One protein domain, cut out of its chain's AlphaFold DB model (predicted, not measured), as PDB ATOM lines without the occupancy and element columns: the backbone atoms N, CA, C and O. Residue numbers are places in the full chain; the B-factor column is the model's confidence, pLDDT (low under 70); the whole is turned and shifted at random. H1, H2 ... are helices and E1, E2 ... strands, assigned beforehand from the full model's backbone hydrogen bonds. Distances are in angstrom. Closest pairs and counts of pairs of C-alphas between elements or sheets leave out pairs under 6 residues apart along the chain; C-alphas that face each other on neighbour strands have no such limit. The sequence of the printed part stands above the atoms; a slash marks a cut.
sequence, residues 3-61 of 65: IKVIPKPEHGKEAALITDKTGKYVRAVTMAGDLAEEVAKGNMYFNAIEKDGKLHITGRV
ATOM      1  N   ILE A   3      78.639 -14.099 157.263       90.06
ATOM      2  CA  ILE A   3      77.463 -14.525 156.521       90.06
ATOM      3  C   ILE A   3      77.397 -13.822 155.172       90.06
ATOM      4  O   ILE A   3      77.915 -12.714 155.010       90.06
ATOM      5  N   LYS A   4      76.713 -14.458 154.226       91.31
ATOM      6  CA  LYS A   4      76.271 -13.837 152.985       91.31
ATOM      7  C   LYS A   4      74.758 -13.656 153.028       91.31
ATOM      8  O   LYS A   4      74.032 -14.593 153.349       91.31
ATOM      9  N   VAL A   5      74.303 -12.456 152.701       90.19
ATOM     10  CA  VAL A   5      72.892 -12.083 152.604       90.19
ATOM     11  C   VAL A   5      72.502 -12.066 151.130       90.19
ATOM     12  O   VAL A   5      73.144 -11.401 150.318       90.19
ATOM     13  N   ILE A   6      71.466 -12.826 150.782       89.50
ATOM     14  CA  ILE A   6      70.955 -12.960 149.417       89.50
ATOM     15  C   ILE A   6      69.496 -12.486 149.413       89.50
ATOM     16  O   ILE A   6      68.672 -13.122 150.077       89.50
ATOM     17  N   PRO A   7      69.154 -11.402 148.691       88.31
ATOM     18  CA  PRO A   7      67.771 -10.961 148.540       88.31
ATOM     19  C   PRO A   7      66.880 -12.078 148.011       88.31
ATOM     20  O   PRO A   7      67.275 -12.788 147.083       88.31
ATOM     21  N   LYS A   8      65.664 -12.199 148.554       85.81
ATOM     22  CA  LYS A   8      64.645 -13.098 148.010       85.81
ATOM     23  C   LYS A   8      63.548 -12.313 147.288       85.81
ATOM     24  O   LYS A   8      62.645 -11.796 147.947       85.81
ATOM     25  N   PRO A   9      63.597 -12.215 145.948       74.38
ATOM     26  CA  PRO A   9      62.642 -11.411 145.192       74.38
ATOM     27  C   PRO A   9      61.196 -11.904 145.339       74.38
ATOM     28  O   PRO A   9      60.281 -11.086 145.321       74.38
ATOM     29  N   GLU A  10      60.972 -13.203 145.567       81.44
ATOM     30  CA  GLU A  10      59.630 -13.765 145.776       81.44
ATOM     31  C   GLU A  10      58.969 -13.387 147.119       81.44
ATOM     32  O   GLU A  10      57.812 -13.731 147.351       81.44
ATOM     33  N   HIS A  11      59.688 -12.728 148.034       73.12
ATOM     34  CA  HIS A  11      59.206 -12.395 149.383       73.12
ATOM     35  C   HIS A  11      59.203 -10.880 149.661       73.12
ATOM     36  O   HIS A  11      58.982 -10.459 150.794       73.12
ATOM     37  N   GLY A  12      59.409 -10.053 148.629       70.06
ATOM     38  CA  GLY A  12      59.487  -8.595 148.745       70.06
ATOM     39  C   GLY A  12      60.880  -8.089 149.141       70.06
ATOM     40  O   GLY A  12      61.785  -8.860 149.450       70.06
ATOM     41  N   LYS A  13      61.074  -6.761 149.122       69.50
ATOM     42  CA  LYS A  13      62.385  -6.115 149.366       69.50
ATOM     43  C   LYS A  13      62.940  -6.328 150.780       69.50
ATOM     44  O   LYS A  13      64.091  -5.995 151.032       69.50
ATOM     45  N   GLU A  14      62.133  -6.870 151.681       79.38
ATOM     46  CA  GLU A  14      62.441  -7.002 153.103       79.38
ATOM     47  C   GLU A  14      62.865  -8.419 153.490       79.38
ATOM     48  O   GLU A  14      63.139  -8.669 154.654       79.38
ATOM     49  N   ALA A  15      62.938  -9.366 152.555       86.00
ATOM     50  CA  ALA A  15      63.295 -10.746 152.859       86.00
ATOM     51  C   ALA A  15      64.649 -11.132 152.263       86.00
ATOM     52  O   ALA A  15      64.970 -10.813 151.114       86.00
ATOM     53  N   ALA A  16      65.431 -11.886 153.034       88.38
ATOM     54  CA  ALA A  16      66.693 -12.433 152.566       88.38
ATOM     55  C   ALA A  16      66.995 -13.816 153.132       88.38
ATOM     56  O   ALA A  16      66.530 -14.214 154.203       88.38
ATOM     57  N   LEU A  17      67.832 -14.538 152.394       90.12
ATOM     58  CA  LEU A  17      68.481 -15.750 152.859       90.12
ATOM     59  C   LEU A  17      69.850 -15.403 153.406       90.12
ATOM     60  O   LEU A  17      70.618 -14.659 152.797       90.12
ATOM     61  N   ILE A  18      70.154 -16.003 154.544       89.19
ATOM     62  CA  ILE A  18      71.473 -15.980 155.136       89.19
ATOM     63  C   ILE A  18      72.125 -17.316 154.839       89.19
ATOM     64  O   ILE A  18      71.601 -18.373 155.207       89.19
ATOM     65  N   THR A  19      73.277 -17.259 154.186       89.56
ATOM     66  CA  THR A  19      74.178 -18.396 154.042       89.56
ATOM     67  C   THR A  19      75.449 -18.141 154.835       89.56
ATOM     68  O   THR A  19      75.819 -16.996 155.101       89.56
ATOM     69  N   ASP A  20      76.157 -19.203 155.194       87.88
ATOM     70  CA  ASP A  20      77.534 -19.058 155.643       87.88
ATOM     71  C   ASP A  20      78.448 -18.672 154.461       87.88
ATOM     72  O   ASP A  20      78.014 -18.571 153.304       87.88
ATOM     73  N   LYS A  21      79.739 -18.458 154.741       82.75
ATOM     74  CA  LYS A  21      80.736 -18.101 153.718       82.75
ATOM     75  C   LYS A  21      80.926 -19.160 152.618       82.75
ATOM     76  O   LYS A  21      81.511 -18.848 151.590       82.75
ATOM     77  N   THR A  22      80.478 -20.398 152.837       86.06
ATOM     78  CA  THR A  22      80.560 -21.502 151.864       86.06
ATOM     79  C   THR A  22      79.329 -21.581 150.963       86.06
ATOM     80  O   THR A  22      79.289 -22.392 150.043       86.06
ATOM     81  N   GLY A  23      78.325 -20.731 151.204       84.94
ATOM     82  CA  GLY A  23      77.050 -20.763 150.494       84.94
ATOM     83  C   GLY A  23      76.039 -21.740 151.093       84.94
ATOM     84  O   GLY A  23      74.941 -21.877 150.555       84.94
ATOM     85  N   LYS A  24      76.353 -22.395 152.221       90.31
ATOM     86  CA  LYS A  24      75.399 -23.275 152.897       90.31
ATOM     87  C   LYS A  24      74.306 -22.438 153.549       90.31
ATOM     88  O   LYS A  24      74.590 -21.488 154.279       90.31
ATOM     89  N   TYR A  25      73.055 -22.810 153.301       89.69
ATOM     90  CA  TYR A  25      71.899 -22.157 153.904       89.69
ATOM     91  C   TYR A  25      71.944 -22.237 155.434       89.69
ATOM     92  O   TYR A  25      72.153 -23.311 156.003       89.69
ATOM     93  N   VAL A  26      71.723 -21.092 156.078       86.31
ATOM     94  CA  VAL A  26      71.613 -20.966 157.534       86.31
ATOM     95  C   VAL A  26      70.153 -20.731 157.916       86.31
ATOM     96  O   VAL A  26      69.586 -21.530 158.654       86.31
ATOM     97  N   ARG A  27      69.535 -19.646 157.423       86.94
ATOM     98  CA  ARG A  27      68.137 -19.273 157.731       86.94
ATOM     99  C   ARG A  27      67.602 -18.172 156.814       86.94
ATOM    100  O   ARG A  27      68.375 -17.438 156.205       86.94
ATOM    101  N   ALA A  28      66.283 -18.006 156.781       87.25
ATOM    102  CA  ALA A  28      65.623 -16.822 156.241       87.25
ATOM    103  C   ALA A  28      65.498 -15.738 157.321       87.25
ATOM    104  O   ALA A  28      65.343 -16.043 158.509       87.25
ATOM    105  N   VAL A  29      65.575 -14.470 156.918       82.12
ATOM    106  CA  VAL A  29      65.370 -13.316 157.799       82.12
ATOM    107  C   VAL A  29      64.568 -12.225 157.110       82.12
ATOM    108  O   VAL A  29      64.629 -12.067 155.889       82.12
ATOM    109  N   THR A  30      63.881 -11.431 157.926       86.38
ATOM    110  CA  THR A  30      63.432 -10.096 157.538       86.38
ATOM    111  C   THR A  30      64.597  -9.125 157.724       86.38
ATOM    112  O   THR A  30      65.213  -9.087 158.791       86.38
ATOM    113  N   MET A  31      64.937  -8.384 156.679       85.44
ATOM    114  CA  MET A  31      65.963  -7.353 156.685       85.44
ATOM    115  C   MET A  31      65.397  -6.066 157.277       85.44
ATOM    116  O   MET A  31      64.311  -5.629 156.904       85.44
ATOM    117  N   ALA A  32      66.164  -5.439 158.163       83.88
ATOM    118  CA  ALA A  32      65.935  -4.046 158.515       83.88
ATOM    119  C   ALA A  32      66.301  -3.135 157.324       83.88
ATOM    120  O   ALA A  32      67.071  -3.532 156.441       83.88
ATOM    121  N   GLY A  33      65.723  -1.930 157.273       83.31
ATOM    122  CA  GLY A  33      65.869  -1.023 156.126       83.31
ATOM    123  C   GLY A  33      67.321  -0.636 155.829       83.31
ATOM    124  O   GLY A  33      67.732  -0.624 154.674       83.31
ATOM    125  N   ASP A  34      68.121  -0.426 156.873       84.00
ATOM    126  CA  ASP A  34      69.560  -0.160 156.789       84.00
ATOM    127  C   ASP A  34      70.334  -1.310 156.123       84.00
ATOM    128  O   ASP A  34      71.169  -1.089 155.242       84.00
ATOM    129  N   LEU A  35      70.022  -2.558 156.482       85.12
ATOM    130  CA  LEU A  35      70.614  -3.733 155.852       85.12
ATOM    131  C   LEU A  35      70.171  -3.873 154.390       85.12
ATOM    132  O   LEU A  35      70.996  -4.188 153.531       85.12
ATOM    133  N   ALA A  36      68.892  -3.629 154.097       85.50
ATOM    134  CA  ALA A  36      68.358  -3.701 152.740       85.50
ATOM    135  C   ALA A  36      69.028  -2.674 151.806       85.50
ATOM    136  O   ALA A  36      69.354  -3.004 150.664       85.50
ATOM    137  N   GLU A  37      69.299  -1.460 152.294       87.56
ATOM    138  CA  GLU A  37      70.054  -0.441 151.556       87.56
ATOM    139  C   GLU A  37      71.493  -0.871 151.264       87.56
ATOM    140  O   GLU A  37      71.984  -0.685 150.150       87.56
ATOM    141  N   GLU A  38      72.184  -1.467 152.236       87.19
ATOM    142  CA  GLU A  38      73.549  -1.957 152.027       87.19
ATOM    143  C   GLU A  38      73.601  -3.093 151.005       87.19
ATOM    144  O   GLU A  38      74.468  -3.105 150.125       87.19
ATOM    145  N   VAL A  39      72.634  -4.005 151.060       86.44
ATOM    146  CA  VAL A  39      72.509  -5.081 150.074       86.44
ATOM    147  C   VAL A  39      72.185  -4.526 148.684       86.44
ATOM    148  O   VAL A  39      72.772  -4.979 147.699       86.44
ATOM    149  N   ALA A  40      71.339  -3.494 148.581       85.44
ATOM    150  CA  ALA A  40      71.043  -2.813 147.318       85.44
ATOM    151  C   ALA A  40      72.270  -2.107 146.704       85.44
ATOM    152  O   ALA A  40      72.356  -1.979 145.485       85.44
ATOM    153  N   LYS A  41      73.256  -1.713 147.524       88.56
ATOM    154  CA  LYS A  41      74.563  -1.190 147.071       88.56
ATOM    155  C   LYS A  41      75.532  -2.292 146.610       88.56
ATOM    156  O   LYS A  41      76.657  -1.988 146.224       88.56
ATOM    157  N   GLY A  42      75.125  -3.563 146.662       87.50
ATOM    158  CA  GLY A  42      75.944  -4.720 146.293       87.50
ATOM    159  C   GLY A  42      76.746  -5.327 147.451       87.50
ATOM    160  O   GLY A  42      77.483  -6.292 147.239       87.50
ATOM    161  N   ASN A  43      76.600  -4.818 148.680       88.19
ATOM    162  CA  ASN A  43      77.290  -5.371 149.845       88.19
ATOM    163  C   ASN A  43      76.520  -6.589 150.368       88.19
ATOM    164  O   ASN A  43      75.484  -6.445 151.005       88.19
ATOM    165  N   MET A  44      77.027  -7.798 150.114       88.56
ATOM    166  CA  MET A  44      76.342  -9.040 150.517       88.56
ATOM    167  C   MET A  44      77.004  -9.764 151.691       88.56
ATOM    168  O   MET A  44      76.391 -10.666 152.248       88.56
ATOM    169  N   TYR A  45      78.232  -9.409 152.077       91.12
ATOM    170  CA  TYR A  45      78.971 -10.109 153.133       91.12
ATOM    171  C   TYR A  45      79.061  -9.278 154.409       91.12
ATOM    172  O   TYR A  45      79.534  -8.137 154.398       91.12
ATOM    173  N   PHE A  46      78.647  -9.878 155.523       89.69
ATOM    174  CA  PHE A  46      78.536  -9.191 156.804       89.69
ATOM    175  C   PHE A  46      79.124 -10.010 157.948       89.69
ATOM    176  O   PHE A  46      79.053 -11.243 157.970       89.69
ATOM    177  N   ASN A  47      79.691  -9.297 158.918       90.06
ATOM    178  CA  ASN A  47      79.998  -9.857 160.219       90.06
ATOM    179  C   ASN A  47      78.695 -10.002 160.992       90.06
ATOM    180  O   ASN A  47      77.897  -9.067 161.075       90.06
ATOM    181  N   ALA A  48      78.497 -11.180 161.566       88.19
ATOM    182  CA  ALA A  48      77.352 -11.460 162.403       88.19
ATOM    183  C   ALA A  48      77.753 -12.229 163.662       88.19
ATOM    184  O   ALA A  48      78.768 -12.936 163.700       88.19
ATOM    185  N   ILE A  49      76.934 -12.094 164.696       89.06
ATOM    186  CA  ILE A  49      77.031 -12.820 165.958       89.06
ATOM    187  C   ILE A  49      75.629 -13.303 166.308       89.06
ATOM    188  O   ILE A  49      74.672 -12.538 166.241       89.06
ATOM    189  N   GLU A  50      75.498 -14.569 166.678       85.38
ATOM    190  CA  GLU A  50      74.254 -15.073 167.241       85.38
ATOM    191  C   GLU A  50      74.315 -14.942 168.759       85.38
ATOM    192  O   GLU A  50      75.265 -15.398 169.395       85.38
ATOM    193  N   LYS A  51      73.321 -14.264 169.325       87.38
ATOM    194  CA  LYS A  51      73.195 -14.048 170.761       87.38
ATOM    195  C   LYS A  51      71.718 -14.093 171.123       87.38
ATOM    196  O   LYS A  51      70.909 -13.448 170.459       87.38
ATOM    197  N   ASP A  52      71.369 -14.874 172.139       90.75
ATOM    198  CA  ASP A  52      69.993 -14.997 172.640       90.75
ATOM    199  C   ASP A  52      68.978 -15.397 171.540       90.75
ATOM    200  O   ASP A  52      67.873 -14.862 171.459       90.75
ATOM    201  N   GLY A  53      69.382 -16.288 170.620       81.62
ATOM    202  CA  GLY A  53      68.575 -16.730 169.466       81.62
ATOM    203  C   GLY A  53      68.377 -15.671 168.369       81.62
ATOM    204  O   GLY A  53      67.678 -15.900 167.376       81.62
ATOM    205  N   LYS A  54      68.994 -14.494 168.522       82.81
ATOM    206  CA  LYS A  54      68.933 -13.387 167.569       82.81
ATOM    207  C   LYS A  54      70.265 -13.217 166.855       82.81
ATOM    208  O   LYS A  54      71.338 -13.206 167.461       82.81
ATOM    209  N   LEU A  55      70.186 -13.020 165.545       82.00
ATOM    210  CA  LEU A  55      71.346 -12.717 164.729       82.00
ATOM    211  C   LEU A  55      71.590 -11.209 164.736       82.00
ATOM    212  O   LEU A  55      70.750 -10.436 164.287       82.00
ATOM    213  N   HIS A  56      72.743 -10.809 165.247       86.38
ATOM    214  CA  HIS A  56      73.186  -9.428 165.314       86.38
ATOM    215  C   HIS A  56      74.211  -9.204 164.213       86.38
ATOM    216  O   HIS A  56      75.260  -9.849 164.205       86.38
ATOM    217  N   ILE A  57      73.910  -8.304 163.283       86.06
ATOM    218  CA  ILE A  57      74.842  -7.912 162.228       86.06
ATOM    219  C   ILE A  57      75.693  -6.768 162.766       86.06
ATOM    220  O   ILE A  57      75.171  -5.735 163.165       86.06
ATOM    221  N   THR A  58      77.006  -6.972 162.823       84.75
ATOM    222  CA  THR A  58      77.938  -6.053 163.495       84.75
ATOM    223  C   THR A  58      78.747  -5.199 162.521       84.75
ATOM    224  O   THR A  58      79.562  -4.387 162.948       84.75
ATOM    225  N   GLY A  59      78.539  -5.371 161.213       82.50
ATOM    226  CA  GLY A  59      79.142  -4.534 160.180       82.50
ATOM    227  C   GLY A  59      79.418  -5.277 158.877       82.50
ATOM    228  O   GLY A  59      79.247  -6.492 158.771       82.50
ATOM    229  N   ARG A  60      79.868  -4.529 157.870       85.69
ATOM    230  CA  ARG A  60      80.252  -5.066 156.558       85.69
ATOM    231  C   ARG A  60      81.588  -5.791 156.636       85.69
ATOM    232  O   ARG A  60      82.484  -5.376 157.370       85.69
ATOM    233  N   VAL A  61      81.748  -6.829 155.825       82.88
ATOM    234  CA  VAL A  61      83.059  -7.438 155.596       82.88
ATOM    235  C   VAL A  61      83.731  -6.707 154.441       82.88
ATOM    236  O   VAL A  61      83.381  -6.896 153.281       82.88
TER     237      VAL A  61
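AT A GLANCE: This is residues 3 to 61 of the 65 residues of an uncharacterized protein of Clostridium sp. OF03-18AA (UniProt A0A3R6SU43). One sheet of five strands, strongly twisted and curled like part of a barrel, makes the body, and the short helix H1 packs on it mainly beside E1. The sheet has two wings, the meander E1, E2, E3 and the hairpin E4 and E5, joined by a short pairing of E1 with E4; it stays open, its edge strands E3 and E5 apart. The printed part has 59 residues with one named helix and five named strands, in the order E1, E2, E3, H1, E4, E5; across the sheet the order is E3, E2, E1, E4, E5, all antiparallel, and the class is mixed, helices and strands. The whole is compact and rounded, with a radius of gyration of the C-alphas of 10.6 A and spans of 26 by 23 by 19 A.

HOW THE PARTS SIT: E1, residues 3 to 7, and E2, residues 15 to 20, form a hairpin at 151 degrees, with N 4 and O 19 2.8 A apart, within hydrogen-bond range. E3, residues 25 to 30, forms a hairpin with E2, also at 151 degrees, with N 18 and O 27 at 2.8 A; E1, E2 and E3 are a meander, each strand the antiparallel neighbour of the one before. H1, residues 33 to 40, is on the sheet at a height of 7.8 A, over none of its strands, but only just, since 2 of its C-alphas fall on E1. The closest C-alphas of E1 and H1 are those of Val 5 and Val 39, 7.5 A apart. In H1 every O i to N i+4 pair is within hydrogen-bond range. E4, residues 45 to 51, is staggered: it pairs with E1 over residues 45 to 46, where N 3 and O 46 are 3.0 A apart, and with E5, residues 54 to 60, over residues 46 to 51. E4 and E5 form a hairpin at 148 degrees, with N 49 and O 56 at 2.8 A.

IN THESE COORDINATES: E1 begins at C-alpha 3, (77.463, -14.525, 156.521), and is 13.1 A long from first to last C-alpha. E2 measures 16.7 A and E3 15.2 A. H1 begins at C-alpha 33, (65.869, -1.023, 156.126), and measures 10.4 A. E4 measures 19.0 A; E5 measures 17.8 A and ends at C-alpha 60, (80.252, -5.066, 156.558).

THE WHOLE: The two C-alphas farthest apart are those of Lys 41 and Asp 52, 29.4 A. The printed part has no cut; the link from E1 to E2 is short, and the other links are tight. The mean pLDDT of the printed part is 85.6, and residue 13 is under 70.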